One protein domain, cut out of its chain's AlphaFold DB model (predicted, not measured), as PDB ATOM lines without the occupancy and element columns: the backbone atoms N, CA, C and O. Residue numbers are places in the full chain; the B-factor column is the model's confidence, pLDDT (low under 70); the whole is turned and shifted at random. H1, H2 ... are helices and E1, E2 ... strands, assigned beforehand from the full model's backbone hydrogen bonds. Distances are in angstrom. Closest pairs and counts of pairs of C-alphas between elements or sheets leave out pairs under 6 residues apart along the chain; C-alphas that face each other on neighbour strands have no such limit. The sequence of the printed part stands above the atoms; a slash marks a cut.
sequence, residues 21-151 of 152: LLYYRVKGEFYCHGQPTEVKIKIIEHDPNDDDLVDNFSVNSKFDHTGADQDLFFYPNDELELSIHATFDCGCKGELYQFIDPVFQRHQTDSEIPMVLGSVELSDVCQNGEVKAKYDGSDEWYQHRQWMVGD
ATOM      1  N   LEU A  21     162.799 204.229 132.182       64.12
ATOM      2  CA  LEU A  21     163.572 205.289 131.552       64.12
ATOM      3  C   LEU A  21     162.948 205.536 130.195       64.12
ATOM      4  O   LEU A  21     163.021 204.669 129.321       64.12
ATOM      5  N   LEU A  22     162.307 206.688 130.064       74.38
ATOM      6  CA  LEU A  22     161.742 207.112 128.806       74.38
ATOM      7  C   LEU A  22     162.879 207.455 127.870       74.38
ATOM      8  O   LEU A  22     163.859 208.110 128.220       74.38
ATOM      9  N   TYR A  23     162.745 206.956 126.663       80.44
ATOM     10  CA  TYR A  23     163.634 207.265 125.581       80.44
ATOM     11  C   TYR A  23     162.791 207.494 124.342       80.44
ATOM     12  O   TYR A  23     161.661 207.028 124.219       80.44
ATOM     13  N   TYR A  24     163.345 208.232 123.405       84.62
ATOM     14  CA  TYR A  24     162.708 208.490 122.136       84.62
ATOM     15  C   TYR A  24     163.568 207.928 121.016       84.62
ATOM     16  O   TYR A  24     164.779 207.725 121.159       84.62
ATOM     17  N   ARG A  25     162.944 207.702 119.865       87.50
ATOM     18  CA  ARG A  25     163.640 207.197 118.686       87.50
ATOM     19  C   ARG A  25     163.221 207.945 117.434       87.50
ATOM     20  O   ARG A  25     162.113 207.753 116.946       87.50
ATOM     21  N   VAL A  26     164.116 208.762 116.890       88.19
ATOM     22  CA  VAL A  26     163.891 209.534 115.665       88.19
ATOM     23  C   VAL A  26     164.420 208.796 114.449       88.19
ATOM     24  O   VAL A  26     165.597 208.451 114.390       88.19
ATOM     25  N   LYS A  27     163.577 208.611 113.433       89.25
ATOM     26  CA  LYS A  27     163.963 208.011 112.150       89.25
ATOM     27  C   LYS A  27     163.565 208.908 111.000       89.25
ATOM     28  O   LYS A  27     162.429 209.371 110.951       89.25
ATOM     29  N   GLY A  28     164.450 209.087 110.033       90.69
ATOM     30  CA  GLY A  28     164.150 209.894 108.858       90.69
ATOM     31  C   GLY A  28     165.207 209.793 107.777       90.69
ATOM     32  O   GLY A  28     166.264 209.187 107.963       90.69
ATOM     33  N   GLU A  29     164.904 210.397 106.635       93.94
ATOM     34  CA  GLU A  29     165.831 210.545 105.521       93.94
ATOM     35  C   GLU A  29     165.688 211.935 104.903       93.94
ATOM     36  O   GLU A  29     164.582 212.335 104.540       93.94
ATOM     37  N   PHE A  30     166.797 212.654 104.735       94.56
ATOM     38  CA  PHE A  30     166.798 213.970 104.095       94.56
ATOM     39  C   PHE A  30     167.599 213.977 102.796       94.56
ATOM     40  O   PHE A  30     168.737 213.493 102.733       94.56
ATOM     41  N   TYR A  31     166.998 214.573 101.769       95.38
ATOM     42  CA  TYR A  31     167.571 214.716 100.439       95.38
ATOM     43  C   TYR A  31     167.515 216.176  99.984       95.38
ATOM     44  O   TYR A  31     166.573 216.895 100.304       95.38
ATOM     45  N   CYS A  32     168.523 216.606  99.231       95.12
ATOM     46  CA  CYS A  32     168.571 217.887  98.539       95.12
ATOM     47  C   CYS A  32     168.920 217.644  97.074       95.12
ATOM     48  O   CYS A  32     169.983 217.096  96.767       95.12
ATOM     49  N   HIS A  33     168.030 218.024  96.161       95.50
ATOM     50  CA  HIS A  33     168.159 217.723  94.736       95.50
ATOM     51  C   HIS A  33     168.393 216.221  94.479       95.50
ATOM     52  O   HIS A  33     169.200 215.831  93.629       95.50
ATOM     53  N   GLY A  34     167.712 215.370  95.255       93.94
ATOM     54  CA  GLY A  34     167.857 213.915  95.209       93.94
ATOM     55  C   GLY A  34     169.185 213.372  95.754       93.94
ATOM     56  O   GLY A  34     169.456 212.181  95.589       93.94
ATOM     57  N   GLN A  35     170.025 214.205  96.378       95.44
ATOM     58  CA  GLN A  35     171.259 213.776  97.036       95.44
ATOM     59  C   GLN A  35     171.100 213.737  98.566       95.44
ATOM     60  O   GLN A  35     170.568 214.684  99.145       95.44
ATOM     61  N   PRO A  36     171.596 212.681  99.236       95.19
ATOM     62  CA  PRO A  36     171.793 212.627 100.689       95.19
ATOM     63  C   PRO A  36     172.352 213.942 101.261       95.19
ATOM     64  O   PRO A  36     173.363 214.431 100.759       95.19
ATOM     65  N   THR A  37     171.704 214.527 102.275       94.50
ATOM     66  CA  THR A  37     172.093 215.842 102.826       94.50
ATOM     67  C   THR A  37     172.201 215.829 104.347       94.50
ATOM     68  O   THR A  37     171.491 215.086 105.027       94.50
ATOM     69  N   GLU A  38     173.124 216.637 104.875       95.50
ATOM     70  CA  GLU A  38     173.276 216.850 106.311       95.50
ATOM     71  C   GLU A  38     172.187 217.786 106.843       95.50
ATOM     72  O   GLU A  38     171.912 218.836 106.264       95.50
ATOM     73  N   VAL A  39     171.587 217.402 107.965       94.88
ATOM     74  CA  VAL A  39     170.561 218.172 108.669       94.88
ATOM     75  C   VAL A  39     170.899 218.185 110.151       94.88
ATOM     76  O   VAL A  39     171.344 217.179 110.711       94.88
ATOM     77  N   LYS A  40     170.680 219.330 110.793       96.31
ATOM     78  CA  LYS A  40     170.798 219.468 112.241       96.31
ATOM     79  C   LYS A  40     169.424 219.305 112.873       96.31
ATOM     80  O   LYS A  40     168.505 220.035 112.518       96.31
ATOM     81  N   ILE A  41     169.307 218.370 113.803       94.62
ATOM     82  CA  ILE A  41     168.078 218.053 114.519       94.62
ATOM     83  C   ILE A  41     168.170 218.575 115.950       94.62
ATOM     84  O   ILE A  41     169.190 218.385 116.614       94.62
ATOM     85  N   LYS A  42     167.098 219.201 116.430       94.38
ATOM     86  CA  LYS A  42     166.865 219.442 117.855       94.38
ATOM     87  C   LYS A  42     165.541 218.822 118.270       94.38
ATOM     88  O   LYS A  42     164.587 218.844 117.492       94.38
ATOM     89  N   ILE A  43     165.508 218.303 119.487       90.81
ATOM     90  CA  ILE A  43     164.297 217.823 120.146       90.81
ATOM     91  C   ILE A  43     163.997 218.793 121.277       90.81
ATOM     92  O   ILE A  43     164.893 219.080 122.074       90.81
ATOM     93  N   ILE A  44     162.780 219.324 121.295       89.69
ATOM     94  CA  ILE A  44     162.329 220.295 122.290       89.69
ATOM     95  C   ILE A  44     161.115 219.716 123.007       89.69
ATOM     96  O   ILE A  44     160.207 219.186 122.363       89.69
ATOM     97  N   GLU A  45     161.135 219.795 124.329       86.56
ATOM     98  CA  GLU A  45     159.989 219.558 125.196       86.56
ATOM     99  C   GLU A  45     159.311 220.892 125.493       86.56
ATOM    100  O   GLU A  45     159.974 221.869 125.832       86.56
ATOM    101  N   HIS A  46     157.994 220.935 125.323       85.12
ATOM    102  CA  HIS A  46     157.182 222.113 125.578       85.12
ATOM    103  C   HIS A  46     156.466 221.953 126.924       85.12
ATOM    104  O   HIS A  46     155.531 221.160 127.051       85.12
ATOM    105  N   ASP A  47     156.890 222.725 127.926       79.19
ATOM    106  CA  ASP A  47     156.153 222.940 129.172       79.19
ATOM    107  C   ASP A  47     155.358 224.257 129.037       79.19
ATOM    108  O   ASP A  47     155.836 225.224 128.438       79.19
ATOM    109  N   PRO A  48     154.146 224.368 129.612       76.81
ATOM    110  CA  PRO A  48     153.432 225.642 129.727       76.81
ATOM    111  C   PRO A  48     154.261 226.847 130.222       76.81
ATOM    112  O   PRO A  48     153.840 227.993 130.023       76.81
ATOM    113  N   ASN A  49     155.373 226.612 130.921       79.06
ATOM    114  CA  ASN A  49     156.230 227.633 131.514       79.06
ATOM    115  C   ASN A  49     157.532 227.900 130.740       79.06
ATOM    116  O   ASN A  49     158.006 229.038 130.802       79.06
ATOM    117  N   ASP A  50     158.114 226.900 130.073       82.50
ATOM    118  CA  ASP A  50     159.373 227.028 129.325       82.50
ATOM    119  C   ASP A  50     159.533 225.914 128.272       82.50
ATOM    120  O   ASP A  50     158.913 224.857 128.373       82.50
ATOM    121  N   ASP A  51     160.384 226.155 127.276       87.31
ATOM    122  CA  ASP A  51     160.758 225.160 126.267       87.31
ATOM    123  C   ASP A  51     162.144 224.586 126.605       87.31
ATOM    124  O   ASP A  51     163.150 225.306 126.567       87.31
ATOM    125  N   ASP A  52     162.222 223.283 126.863       88.06
ATOM    126  CA  ASP A  52     163.458 222.608 127.252       88.06
ATOM    127  C   ASP A  52     164.108 221.871 126.073       88.06
ATOM    128  O   ASP A  52     163.487 221.112 125.326       88.06
ATOM    129  N   LEU A  53     165.414 222.096 125.884       89.69
ATOM    130  CA  LEU A  53     166.194 221.395 124.866       89.69
ATOM    131  C   LEU A  53     166.560 219.992 125.360       89.69
ATOM    132  O   LEU A  53     167.490 219.845 126.151       89.69
ATOM    133  N   VAL A  54     165.918 218.978 124.786       89.00
ATOM    134  CA  VAL A  54     166.142 217.563 125.114       89.00
ATOM    135  C   VAL A  54     167.397 217.019 124.421       89.00
ATOM    136  O   VAL A  54     168.218 216.333 125.025       89.00
ATOM    137  N   ASP A  55     167.578 217.304 123.125       92.00
ATOM    138  CA  ASP A  55     168.768 216.864 122.379       92.00
ATOM    139  C   ASP A  55     169.040 217.731 121.148       92.00
ATOM    140  O   ASP A  55     168.176 218.456 120.652       92.00
ATOM    141  N   ASN A  56     170.274 217.671 120.653       95.12
ATOM    142  CA  ASN A  56     170.789 218.480 119.561       95.12
ATOM    143  C   ASN A  56     171.919 217.744 118.827       95.12
ATOM    144  O   ASN A  56     173.067 217.723 119.282       95.12
ATOM    145  N   PHE A  57     171.610 217.179 117.661       94.31
ATOM    146  CA  PHE A  57     172.516 216.304 116.919       94.31
ATOM    147  C   PHE A  57     172.492 216.579 115.410       94.31
ATOM    148  O   PHE A  57     171.533 217.116 114.866       94.31
ATOM    149  N   SER A  58     173.571 216.215 114.712       95.75
ATOM    150  CA  SER A  58     173.650 216.281 113.247       95.75
ATOM    151  C   SER A  58     173.511 214.889 112.649       95.75
ATOM    152  O   SER A  58     174.128 213.935 113.125       95.75
ATOM    153  N   VAL A  59     172.754 214.784 111.562       93.06
ATOM    154  CA  VAL A  59     172.574 213.543 110.804       93.06
ATOM    155  C   VAL A  59     172.922 213.765 109.348       93.06
ATOM    156  O   VAL A  59     172.662 214.829 108.796       93.06
ATOM    157  N   ASN A  60     173.489 212.748 108.707       89.44
ATOM    158  CA  ASN A  60     173.723 212.763 107.272       89.44
ATOM    159  C   ASN A  60     172.774 211.765 106.612       89.44
ATOM    160  O   ASN A  60     172.957 210.555 106.755       89.44
ATOM    161  N   SER A  61     171.795 212.270 105.860       86.56
ATOM    162  CA  SER A  61     170.860 211.487 105.050       86.56
ATOM    163  C   SER A  61     169.857 210.635 105.834       86.56
ATOM    164  O   SER A  61     168.962 211.200 106.454       86.56
ATOM    165  N   LYS A  62     169.972 209.301 105.767       92.38
ATOM    166  CA  LYS A  62     169.168 208.304 106.469       92.38
ATOM    167  C   LYS A  62     169.712 208.070 107.870       92.38
ATOM    168  O   LYS A  62     170.878 207.707 108.028       92.38
ATOM    169  N   PHE A  63     168.851 208.205 108.868       92.25
ATOM    170  CA  PHE A  63     169.232 208.068 110.267       92.25
ATOM    171  C   PHE A  63     168.162 207.364 111.103       92.25
ATOM    172  O   PHE A  63     166.985 207.311 110.745       92.25
ATOM    173  N   ASP A  64     168.629 206.810 112.216       92.81
ATOM    174  CA  ASP A  64     167.858 206.137 113.255       92.81
ATOM    175  C   ASP A  64     168.558 206.456 114.582       92.81
ATOM    176  O   ASP A  64     169.565 205.836 114.930       92.81
ATOM    177  N   HIS A  65     168.115 207.535 115.224       92.19
ATOM    178  CA  HIS A  65     168.722 208.101 116.423       92.19
ATOM    179  C   HIS A  65     167.861 207.789 117.635       92.19
ATOM    180  O   HIS A  65     166.665 208.070 117.632       92.19
ATOM    181  N   THR A  66     168.479 207.254 118.680       90.12
ATOM    182  CA  THR A  66     167.821 207.007 119.960       90.12
ATOM    183  C   THR A  66     168.457 207.906 121.002       90.12
ATOM    184  O   THR A  66     169.670 207.833 121.209       90.12
ATOM    185  N   GLY A  67     167.641 208.712 121.669       86.94
ATOM    186  CA  GLY A  67     168.061 209.509 122.812       86.94
ATOM    187  C   GLY A  67     167.222 209.165 124.030       86.94
ATOM    188  O   GLY A  67     166.090 208.705 123.913       86.94
ATOM    189  N   ALA A  68     167.808 209.343 125.202       75.44
ATOM    190  CA  ALA A  68     167.131 209.183 126.473       75.44
ATOM    191  C   ALA A  68     167.518 210.382 127.320       75.44
ATOM    192  O   ALA A  68     168.713 210.628 127.505       75.44
ATOM    193  N   ASP A  69     166.521 211.104 127.807       69.44
ATOM    194  CA  ASP A  69     166.737 212.109 128.829       69.44
ATOM    195  C   ASP A  69     166.145 211.579 130.132       69.44
ATOM    196  O   ASP A  69     165.021 211.073 130.160       69.44
ATOM    197  N   GLN A  70     166.941 211.637 131.198       59.94
ATOM    198  CA  GLN A  70     166.470 211.260 132.532       59.94
ATOM    199  C   GLN A  70     165.418 212.248 133.041       59.94
ATOM    200  O   GLN A  70     164.663 211.897 133.945       59.94
ATOM    201  N   ASP A  71     165.368 213.430 132.422       61.00
ATOM    202  CA  ASP A  71     164.478 214.524 132.759       61.00
ATOM    203  C   ASP A  71     163.247 214.610 131.832       61.00
ATOM    204  O   ASP A  71     162.466 215.542 131.959       61.00
ATOM    205  N   LEU A  72     162.998 213.627 130.948       65.44
ATOM    206  CA  LEU A  72     161.697 213.519 130.267       65.44
ATOM    207  C   LEU A  72     160.630 213.113 131.292       65.44
ATOM    208  O   LEU A  72     160.437 211.928 131.591       65.44
ATOM    209  N   PHE A  73     159.946 214.101 131.864       59.97
ATOM    210  CA  PHE A  73     158.968 213.884 132.919       59.97
ATOM    211  C   PHE A  73     157.559 213.731 132.338       59.97
ATOM    212  O   PHE A  73     156.975 214.666 131.802       59.97
ATOM    213  N   PHE A  74     156.918 212.578 132.568       58.69
ATOM    214  CA  PHE A  74     155.454 212.572 132.586       58.69
ATOM    215  C   PHE A  74     154.996 213.263 133.861       58.69
ATOM    216  O   PHE A  74     154.926 212.648 134.932       58.69
ATOM    217  N   TYR A  75     154.626 214.532 133.756       56.84
ATOM    218  CA  TYR A  75     153.806 215.111 134.800       56.84
ATOM    219  C   TYR A  75     152.471 214.349 134.826       56.84
ATOM    220  O   TYR A  75     151.833 214.185 133.785       56.84
ATOM    221  N   PRO A  76     152.006 213.867 135.995       52.50
ATOM    222  CA  PRO A  76     150.842 212.980 136.104       52.50
ATOM    223  C   PRO A  76     149.538 213.520 135.496       52.50
ATOM    224  O   PRO A  76     148.581 212.762 135.348       52.50
ATOM    225  N   ASN A  77     149.490 214.816 135.177       54.03
ATOM    226  CA  ASN A  77     148.362 215.481 134.538       54.03
ATOM    227  C   ASN A  77     148.736 216.271 133.280       54.03
ATOM    228  O   ASN A  77     147.809 216.667 132.568       54.03
ATOM    229  N   ASP A  78     150.023 216.466 132.982       56.44
ATOM    230  CA  ASP A  78     150.411 217.259 131.821       56.44
ATOM    231  C   ASP A  78     150.597 216.354 130.608       56.44
ATOM    232  O   ASP A  78     150.730 215.126 130.676       56.44
ATOM    233  N   GLU A  79     150.380 216.969 129.469       65.94
ATOM    234  CA  GLU A  79     150.527 216.377 128.160       65.94
ATOM    235  C   GLU A  79     151.988 216.606 127.782       65.94
ATOM    236  O   GLU A  79     152.383 217.748 127.599       65.94
ATOM    237  N   LEU A  80     152.807 215.545 127.761       69.44
ATOM    238  CA  LEU A  80     154.190 215.647 127.291       69.44
ATOM    239  C   LEU A  80     154.142 216.037 125.809       69.44
ATOM    240  O   LEU A  80     153.705 215.258 124.958       69.44
ATOM    241  N   GLU A  81     154.534 217.267 125.506       80.19
ATOM    242  CA  GLU A  81     154.502 217.822 124.161       80.19
ATOM    243  C   GLU A  81     155.936 217.925 123.640       80.19
ATOM    244  O   GLU A  81     156.770 218.635 124.191       80.19
ATOM    245  N   LEU A  82     156.234 217.167 122.582       83.75
ATOM    246  CA  LEU A  82     157.555 217.136 121.961       83.75
ATOM    247  C   LEU A  82     157.477 217.683 120.542       83.75
ATOM    248  O   LEU A  82     156.565 217.343 119.776       83.75
ATOM    249  N   SER A  83     158.486 218.457 120.162       87.81
ATOM    250  CA  SER A  83     158.685 218.898 118.789       87.81
ATOM    251  C   SER A  83     160.077 218.548 118.269       87.81
ATOM    252  O   SER A  83     161.068 218.453 118.998       87.81
ATOM    253  N   ILE A  84     160.140 218.315 116.959       90.38
ATOM    254  CA  ILE A  84     161.374 218.042 116.227       90.38
ATOM    255  C   ILE A  84     161.644 219.201 115.296       90.38
ATOM    256  O   ILE A  84     160.832 219.499 114.420       90.38
ATOM    257  N   HIS A  85     162.823 219.785 115.447       93.56
ATOM    258  CA  HIS A  85     163.310 220.890 114.647       93.56
ATOM    259  C   HIS A  85     164.440 220.406 113.751       93.56
ATOM    260  O   HIS A  85     165.449 219.907 114.246       93.56
ATOM    261  N   ALA A  86     164.295 220.559 112.441       93.12
ATOM    262  CA  ALA A  86     165.276 220.146 111.449       93.12
ATOM    263  C   ALA A  86     165.777 221.358 110.656       93.12
ATOM    264  O   ALA A  86     165.097 221.838 109.751       93.12
ATOM    265  N   THR A  87     166.975 221.845 110.982       95.12
ATOM    266  CA  THR A  87     167.636 222.944 110.267       95.12
ATOM    267  C   THR A  87     168.507 222.400 109.139       95.12
ATOM    268  O   THR A  87     169.302 221.477 109.347       95.12
ATOM    269  N   PHE A  88     168.410 222.996 107.952       94.31
ATOM    270  CA  PHE A  88     169.104 222.520 106.756       94.31
ATOM    271  C   PHE A  88     169.657 223.655 105.881       94.31
ATOM    272  O   PHE A  88     169.248 224.812 105.990       94.31
ATOM    273  N   ASP A  89     170.584 223.300 104.983       94.50
ATOM    274  CA  ASP A  89     171.076 224.149 103.892       94.50
ATOM    275  C   ASP A  89     171.059 223.340 102.583       94.50
ATOM    276  O   ASP A  89     171.815 222.385 102.410       94.50
ATOM    277  N   CYS A  90     170.144 223.695 101.681       92.88
ATOM    278  CA  CYS A  90     169.912 223.035 100.392       92.88
ATOM    279  C   CYS A  90     169.920 224.069  99.248       92.88
ATOM    280  O   CYS A  90     169.051 224.096  98.379       92.88
ATOM    281  N   GLY A  91     170.850 225.030  99.300       92.25
ATOM    282  CA  GLY A  91     170.839 226.203  98.412       92.25
ATOM    283  C   GLY A  91     169.840 227.289  98.838       92.25
ATOM    284  O   GLY A  91     169.951 228.432  98.399       92.25
ATOM    285  N   CYS A  92     168.925 226.952  99.747       92.50
ATOM    286  CA  CYS A  92     168.291 227.859 100.690       92.50
ATOM    287  C   CYS A  92     168.539 227.339 102.115       92.50
ATOM    288  O   CYS A  92     168.746 226.137 102.304       92.50
ATOM    289  N   LYS A  93     168.506 228.234 103.102       94.12
ATOM    290  CA  LYS A  93     168.488 227.853 104.518       94.12
ATOM    291  C   LYS A  93     167.045 227.809 104.992       94.12
ATOM    292  O   LYS A  93     166.249 228.639 104.562       94.12
ATOM    293  N   GLY A  94     166.725 226.845 105.842       90.88
ATOM    294  CA  GLY A  94     165.389 226.720 106.406       90.88
ATOM    295  C   GLY A  94     165.358 225.818 107.629       90.88
ATOM    296  O   GLY A  94     166.334 225.131 107.949       90.88
ATOM    297  N   GLU A  95     164.212 225.827 108.299       92.94
ATOM    298  CA  GLU A  95     163.923 224.983 109.451       92.94
ATOM    299  C   GLU A  95     162.545 224.331 109.273       92.94
ATOM    300  O   GLU A  95     161.583 224.968 108.840       92.94
ATOM    301  N   LEU A  96     162.471 223.030 109.547       91.31
ATOM    302  CA  LEU A  96     161.230 222.258 109.541       91.31
ATOM    303  C   LEU A  96     160.869 221.865 110.965       91.31
ATOM    304  O   LEU A  96     161.751 221.499 111.738       91.31
ATOM    305  N   TYR A  97     159.576 221.860 111.264       88.44
ATOM    306  CA  TYR A  97     159.048 221.589 112.592       88.44
ATOM    307  C   TYR A  97     157.999 220.490 112.483       88.44
ATOM    308  O   TYR A  97     157.121 220.542 111.617       88.44
ATOM    309  N   GLN A  98     158.081 219.492 113.356       85.69
ATOM    310  CA  GLN A  98     157.053 218.466 113.503       85.69
ATOM    311  C   GLN A  98     156.667 218.349 114.974       85.69
ATOM    312  O   GLN A  98     157.507 218.006 115.800       85.69
ATOM    313  N   PHE A  99     155.391 218.591 115.272       81.56
ATOM    314  CA  PHE A  99     154.802 218.363 116.592       81.56
ATOM    315  C   PHE A  99     154.353 216.910 116.732       81.56
ATOM    316  O   PHE A  99     153.898 216.289 115.761       81.56
ATOM    317  N   ILE A 100     154.472 216.375 117.942       75.25
ATOM    318  CA  ILE A 100     154.081 215.009 118.280       75.25
ATOM    319  C   ILE A 100     152.903 215.077 119.240       75.25
ATOM    320  O   ILE A 100     153.038 215.565 120.355       75.25
ATOM    321  N   ASP A 101     151.754 214.565 118.796       65.38
ATOM    322  CA  ASP A 101     150.506 214.624 119.557       65.38
ATOM    323  C   ASP A 101     150.650 213.938 120.940       65.38
ATOM    324  O   ASP A 101     150.973 212.740 121.002       65.38
ATOM    325  N   PRO A 102     150.398 214.662 122.048       55.84
ATOM    326  CA  PRO A 102     150.551 214.145 123.407       55.84
ATOM    327  C   PRO A 102     149.566 213.018 123.754       55.84
ATOM    328  O   PRO A 102     149.848 212.178 124.618       55.84
ATOM    329  N   VAL A 103     148.421 212.925 123.064       54.88
ATOM    330  CA  VAL A 103     147.411 211.874 123.298       54.88
ATOM    331  C   VAL A 103     147.979 210.482 122.998       54.88
ATOM    332  O   VAL A 103     147.601 209.496 123.637       54.88
ATOM    333  N   PHE A 104     148.939 210.389 122.079       53.62
ATOM    334  CA  PHE A 104     149.565 209.127 121.687       53.62
ATOM    335  C   PHE A 104     150.613 208.616 122.695       53.62
ATOM    336  O   PHE A 104     151.066 207.471 122.606       53.62
ATOM    337  N   GLN A 105     150.987 209.437 123.677       53.56
ATOM    338  CA  GLN A 105     152.032 209.123 124.653       53.56
ATOM    339  C   GLN A 105     151.463 208.484 125.935       53.56
ATOM    340  O   GLN A 105     152.093 207.612 126.527       53.56
ATOM    341  N   ARG A 106     150.216 208.810 126.317       51.47
ATOM    342  CA  ARG A 106     149.545 208.286 127.533       51.47
ATOM    343  C   ARG A 106     149.139 206.808 127.480       51.47
ATOM    344  O   ARG A 106     148.794 206.235 128.511       51.47
ATOM    345  N   HIS A 107     149.140 206.187 126.302       51.81
ATOM    346  CA  HIS A 107     148.720 204.791 126.120       51.81
ATOM    347  C   HIS A 107     149.879 203.793 126.011       51.81
ATOM    348  O   HIS A 107     149.643 202.619 125.723       51.81
ATOM    349  N   GLN A 108     151.116 204.230 126.254       54.78
ATOM    350  CA  GLN A 108     152.287 203.382 126.077       54.78
ATOM    351  C   GLN A 108     152.663 202.667 127.377       54.78
ATOM    352  O   GLN A 108     152.884 203.278 128.419       54.78
ATOM    353  N   THR A 109     152.718 201.337 127.308       53.50
ATOM    354  CA  THR A 109     153.386 200.489 128.308       53.50
ATOM    355  C   THR A 109     154.889 200.384 128.062       53.50
ATOM    356  O   THR A 109     155.603 199.831 128.897       53.50
ATOM    357  N   ASP A 110     155.341 200.878 126.912       59.81
ATOM    358  CA  ASP A 110     156.711 200.797 126.437       59.81
ATOM    359  C   ASP A 110     157.406 202.135 126.686       59.81
ATOM    360  O   ASP A 110     156.812 203.197 126.523       59.81
ATOM    361  N   SER A 111     158.676 202.089 127.080       72.62
ATOM    362  CA  SER A 111     159.454 203.290 127.390       72.62
ATOM    363  C   SER A 111     159.969 204.039 126.148       72.62
ATOM    364  O   SER A 111     160.834 204.895 126.295       72.62
ATOM    365  N   GLU A 112     159.499 203.706 124.938       79.62
ATOM    366  CA  GLU A 112     159.980 204.255 123.659       79.62
ATOM    367  C   GLU A 112     158.950 205.187 123.021       79.62
ATOM    368  O   GLU A 112     157.911 204.715 122.584       79.62
ATOM    369  N   ILE A 113     159.277 206.466 122.835       79.44
ATOM    370  CA  ILE A 113     158.480 207.410 122.040       79.44
ATOM    371  C   ILE A 113     158.973 207.372 120.577       79.44
ATOM    372  O   ILE A 113     160.041 207.923 120.274       79.44
ATOM    373  N   PRO A 114     158.251 206.732 119.633       79.50
ATOM    374  CA  PRO A 114     158.696 206.644 118.249       79.50
ATOM    375  C   PRO A 114     158.456 207.963 117.511       79.50
ATOM    376  O   PRO A 114     157.366 208.541 117.535       79.50
ATOM    377  N   MET A 115     159.463 208.431 116.780       82.38
ATOM    378  CA  MET A 115     159.428 209.687 116.045       82.38
ATOM    379  C   MET A 115     159.853 209.499 114.584       82.38
ATOM    380  O   MET A 115     161.020 209.621 114.224       82.38
ATOM    381  N   VAL A 116     158.902 209.173 113.710       83.94
ATOM    382  CA  VAL A 116     159.190 208.855 112.305       83.94
ATOM    383  C   VAL A 116     158.895 210.045 111.394       83.94
ATOM    384  O   VAL A 116     157.745 210.428 111.188       83.94
ATOM    385  N   LEU A 117     159.961 210.609 110.828       83.94
ATOM    386  CA  LEU A 117     159.962 211.776 109.943       83.94
ATOM    387  C   LEU A 117     159.655 211.426 108.476       83.94
ATOM    388  O   LEU A 117     159.193 212.282 107.720       83.94
ATOM    389  N   GLY A 118     159.897 210.173 108.074       86.62
ATOM    390  CA  GLY A 118     159.824 209.733 106.677       86.62
ATOM    391  C   GLY A 118     160.996 210.244 105.829       86.62
ATOM    392  O   GLY A 118     162.028 210.658 106.360       86.62
ATOM    393  N   SER A 119     160.841 210.194 104.503       91.19
ATOM    394  CA  SER A 119     161.830 210.712 103.545       91.19
ATOM    395  C   SER A 119     161.400 212.083 103.016       91.19
ATOM    396  O   SER A 119     160.351 212.184 102.377       91.19
ATOM    397  N   VAL A 120     162.210 213.121 103.233       91.81
ATOM    398  CA  VAL A 120     161.904 214.521 102.890       91.81
ATOM    399  C   VAL A 120     162.862 215.046 101.818       91.81
ATOM    400  O   VAL A 120     164.081 214.928 101.951       91.81
ATOM    401  N   GLU A 121     162.310 215.663 100.768       94.81
ATOM    402  CA  GLU A 121     163.069 216.402  99.749       94.81
ATOM    403  C   GLU A 121     163.101 217.898 100.100       94.81
ATOM    404  O   GLU A 121     162.121 218.621  99.931       94.81
ATOM    405  N   LEU A 122     164.244 218.374 100.588       94.31
ATOM    406  CA  LEU A 122     164.440 219.742 101.072       94.31
ATOM    407  C   LEU A 122     164.395 220.778  99.944       94.31
ATOM    408  O   LEU A 122     164.004 221.923 100.171       94.31
ATOM    409  N   SER A 123     164.733 220.392  98.708       93.81
ATOM    410  CA  SER A 123     164.631 221.320  97.579       93.81
ATOM    411  C   SER A 123     163.184 221.685  97.242       93.81
ATOM    412  O   SER A 123     162.947 222.780  96.734       93.81
ATOM    413  N   ASP A 124     162.214 220.814  97.552       91.69
ATOM    414  CA  ASP A 124     160.788 221.122  97.377       91.69
ATOM    415  C   ASP A 124     160.331 222.189  98.382       91.69
ATOM    416  O   ASP A 124     159.565 223.087  98.017       91.69
ATOM    417  N   VAL A 125     160.873 222.133  99.606       91.50
ATOM    418  CA  VAL A 125     160.660 223.146 100.648       91.50
ATOM    419  C   VAL A 125     161.217 224.488 100.181       91.50
ATOM    420  O   VAL A 125     160.492 225.477 100.182       91.50
ATOM    421  N   CYS A 126     162.463 224.522  99.694       89.75
ATOM    422  CA  CYS A 126     163.079 225.752  99.186       89.75
ATOM    423  C   CYS A 126     162.304 226.390  98.022       89.75
ATOM    424  O   CYS A 126     162.283 227.611  97.888       89.75
ATOM    425  N   GLN A 127     161.721 225.578  97.137       90.38
ATOM    426  CA  GLN A 127     161.060 226.079  95.928       90.38
ATOM    427  C   GLN A 127     159.628 226.539  96.178       90.38
ATOM    428  O   GLN A 127     159.193 227.520  95.577       90.38
ATOM    429  N   ASN A 128     158.894 225.812  97.022       89.19
ATOM    430  CA  ASN A 128     157.443 225.951  97.116       89.19
ATOM    431  C   ASN A 128     156.948 226.237  98.540       89.19
ATOM    432  O   ASN A 128     155.758 226.472  98.713       89.19
ATOM    433  N   GLY A 129     157.821 226.192  99.552       86.31
ATOM    434  CA  GLY A 129     157.421 226.280 100.960       86.31
ATOM    435  C   GLY A 129     156.595 225.076 101.427       86.31
ATOM    436  O   GLY A 129     155.872 225.170 102.412       86.31
ATOM    437  N   GLU A 130     156.663 223.949 100.714       85.69
ATOM    438  CA  GLU A 130     155.876 222.747 101.004       85.69
ATOM    439  C   GLU A 130     156.782 221.601 101.456       85.69
ATOM    440  O   GLU A 130     157.744 221.253 100.769       85.69
ATOM    441  N   VAL A 131     156.425 220.941 102.560       85.94
ATOM    442  CA  VAL A 131     157.089 219.706 102.998       85.94
ATOM    443  C   VAL A 131     156.343 218.495 102.444       85.94
ATOM    444  O   VAL A 131     155.187 218.249 102.783       85.94
ATOM    445  N   LYS A 132     157.019 217.704 101.605       84.00
ATOM    446  CA  LYS A 132     156.507 216.428 101.079       84.00
ATOM    447  C   LYS A 132     157.319 215.279 101.655       84.00
ATOM    448  O   LYS A 132     158.336 214.882 101.093       84.00
ATOM    449  N   ALA A 133     156.855 214.739 102.775       84.56
ATOM    450  CA  ALA A 133     157.420 213.532 103.357       84.56
ATOM    451  C   ALA A 133     156.792 212.289 102.699       84.56
ATOM    452  O   ALA A 133     155.568 212.133 102.649       84.56
ATOM    453  N   LYS A 134     157.634 211.408 102.146       83.38
ATOM    454  CA  LYS A 134     157.219 210.088 101.655       83.38
ATOM    455  C   LYS A 134     157.330 209.078 102.783       83.38
ATOM    456  O   LYS A 134     158.312 209.067 103.522       83.38
ATOM    457  N   TYR A 135     156.330 208.212 102.861       75.31
ATOM    458  CA  TYR A 135     156.222 207.194 103.888       75.31
ATOM    459  C   TYR A 135     156.124 205.807 103.244       75.31
ATOM    460  O   TYR A 135     155.381 205.637 102.276       75.31
ATOM    461  N   ASP A 136     156.880 204.823 103.741       68.94
ATOM    462  CA  ASP A 136     156.907 203.466 103.165       68.94
ATOM    463  C   ASP A 136     155.680 202.611 103.543       68.94
ATOM    464  O   ASP A 136     155.511 201.499 103.042       68.94
ATOM    465  N   GLY A 137     154.781 203.161 104.366       57.66
ATOM    466  CA  GLY A 137     153.483 202.578 104.698       57.66
ATOM    467  C   GLY A 137     153.508 201.571 105.847       57.66
ATOM    468  O   GLY A 137     152.467 200.993 106.139       57.66
ATOM    469  N   SER A 138     154.653 201.360 106.505       60.56
ATOM    470  CA  SER A 138     154.808 200.312 107.527       60.56
ATOM    471  C   SER A 138     154.525 200.731 108.980       60.56
ATOM    472  O   SER A 138     154.506 199.875 109.857       60.56
ATOM    473  N   ASP A 139     154.292 202.018 109.246       62.72
ATOM    474  CA  ASP A 139     154.241 202.588 110.598       62.72
ATOM    475  C   ASP A 139     152.977 203.446 110.729       62.72
ATOM    476  O   ASP A 139     152.820 204.497 110.099       62.72
ATOM    477  N   GLU A 140     152.022 202.932 111.503       60.47
ATOM    478  CA  GLU A 140     150.713 203.548 111.742       60.47
ATOM    479  C   GLU A 140     150.844 204.925 112.426       60.47
ATOM    480  O   GLU A 140     149.947 205.764 112.328       60.47
ATOM    481  N   TRP A 141     152.005 205.207 113.026       55.97
ATOM    482  CA  TRP A 141     152.314 206.424 113.775       55.97
ATOM    483  C   TRP A 141     152.533 207.663 112.899       55.97
ATOM    484  O   TRP A 141     152.647 208.781 113.411       55.97
ATOM    485  N   TYR A 142     152.588 207.491 111.578       55.94
ATOM    486  CA  TYR A 142     152.755 208.587 110.626       55.94
ATOM    487  C   TYR A 142     151.474 209.421 110.428       55.94
ATOM    488  O   TYR A 142     151.551 210.594 110.070       55.94
ATOM    489  N   GLN A 143     150.285 208.859 110.679       54.69
ATOM    490  CA  GLN A 143     149.006 209.507 110.331       54.69
ATOM    491  C   GLN A 143     148.631 210.711 111.217       54.69
ATOM    492  O   GLN A 143     147.712 211.452 110.877       54.69
ATOM    493  N   HIS A 144     149.347 210.932 112.322       58.88
ATOM    494  CA  HIS A 144     149.034 211.952 113.329       58.88
ATOM    495  C   HIS A 144     150.017 213.129 113.337       58.88
ATOM    496  O   HIS A 144     150.177 213.798 114.351       58.88
ATOM    497  N   ARG A 145     150.715 213.369 112.223       66.44
ATOM    498  CA  ARG A 145     151.828 214.322 112.175       66.44
ATOM    499  C   ARG A 145     151.624 215.346 111.073       66.44
ATOM    500  O   ARG A 145     151.283 214.998 109.944       66.44
ATOM    501  N   GLN A 146     151.872 216.610 111.395       65.50
ATOM    502  CA  GLN A 146     151.904 217.698 110.424       65.50
ATOM    503  C   GLN A 146     153.283 218.342 110.453       65.50
ATOM    504  O   GLN A 146     153.795 218.692 111.514       65.50
ATOM    505  N   TRP A 147     153.890 218.457 109.276       75.00
ATOM    506  CA  TRP A 147     155.085 219.262 109.088       75.00
ATOM    507  C   TRP A 147     154.682 220.718 108.899       75.00
ATOM    508  O   TRP A 147     153.796 221.014 108.096       75.00
ATOM    509  N   MET A 148     155.375 221.611 109.590       78.75
ATOM    510  CA  MET A 148     155.331 223.044 109.341       78.75
ATOM    511  C   MET A 148     156.716 223.508 108.896       78.75
ATOM    512  O   MET A 148     157.739 223.003 109.361       78.75
ATOM    513  N   VAL A 149     156.745 224.439 107.950       78.19
ATOM    514  CA  VAL A 149     157.963 225.173 107.598       78.19
ATOM    515  C   VAL A 149     158.018 226.356 108.550       78.19
ATOM    516  O   VAL A 149     157.020 227.068 108.658       78.19
ATOM    517  N   GLY A 150     159.117 226.529 109.280       67.88
ATOM    518  CA  GLY A 150     159.246 227.723 110.108       67.88
ATOM    519  C   GLY A 150     159.543 228.931 109.257       67.88
ATOM    520  O   GLY A 150     160.240 228.845 108.243       67.88
ATOM    521  N   ASP A 151     159.015 230.050 109.714       59.66
ATOM    522  CA  ASP A 151     159.354 231.351 109.181       59.66
ATOM    523  C   ASP A 151     160.746 231.744 109.712       59.66
ATOM    524  O   ASP A 151     160.970 231.761 110.926       59.66
TER     525      ASP A 151
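What this domain is: This is residues 21 to 151 of the 152 residues of an uncharacterized protein of Panagrellus redivivus (UniProt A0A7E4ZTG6). Two sheets lie face to face as a sandwich: a twisted sheet of five strands, E3 E2 E5 E6 E8, over a smaller sheet of three, E4 E1 E7. The short helix H1 sits at the end of the sandwich where E1 and E7 finish, and the still shorter H2 lies by the edge strand E7. The printed part has 131 residues with eight named strands and two named helices, in the order E1 to E7, H1, H2, E8. The larger sheet is antiparallel, the smaller mixed, and the class is mostly strand. The whole is compact, radius of gyration of the C-alphas 14.7 A, and spans 45 by 33 by 22 A.

How they stand to each other: Begin with the larger sheet, at its edge strand E3, residues 51 to 60, which bends by 55 degrees at residue 54. E3 forms a hairpin with E2, residues 38 to 46; look at N 41 and O 57, 2.8 A. Next comes E5, residues 81 to 89, antiparallel to E2, with N 42 and O 85 at 2.8 A. E5 forms a hairpin with E6, residues 93 to 100, where N 86 and O 96 are 2.8 A apart. E8, residues 147 to 149, is the other edge strand, antiparallel to E6, with N 97 and O 148 at 2.9 A. In the second sheet, E1, residues 23 to 32, is the inner strand: E4, residues 62 to 68, is antiparallel to it, N 26 and O 65 at 2.7 A, and E7, residues 112 to 121, is parallel, N 115 and O 25 at 2.7 A. The facing parts of the sheets are 9.2 A centre to centre, with their strands at 31 degrees. H1, residues 122 to 128, is on the larger sheet at a height over the sheet of 8.8 A, over E6 and across the strands at 80 degrees on the local plane; its closest C-alphas to E6 are Cys 126 and Gly 94, 7.6 A. H1 only grazes the smaller sheet, as does H2, residues 140 to 144, whose Tyr 142 has its C-alpha 6.7 A from that of Val 116. In H1 every O i to N i+4 pair is within hydrogen-bond range; in H2 it is 0 of 1, and 0 of 2 for O i to N i+3.

Where its parts are: Find C-alpha 23 at (163.634, 207.265, 125.581); from there E1 runs 29.5 A. E7 covers 27.0 A, E5 26.9 A, E3 26.1 A and E2 25.7 A. E8 ends at C-alpha 149, (157.963, 225.173, 107.598).

The domain as a whole: The C-alphas of His 33 and Pro 76 are farthest apart, 45.1 A. The printed part has no cut; the long links are E4 to E5, E6 to E7 and H1 to H2. Look for pLDDT under 70 at residue 21 and residues 69 to 80, 101 to 110, 136 to 146 and 150 to 151.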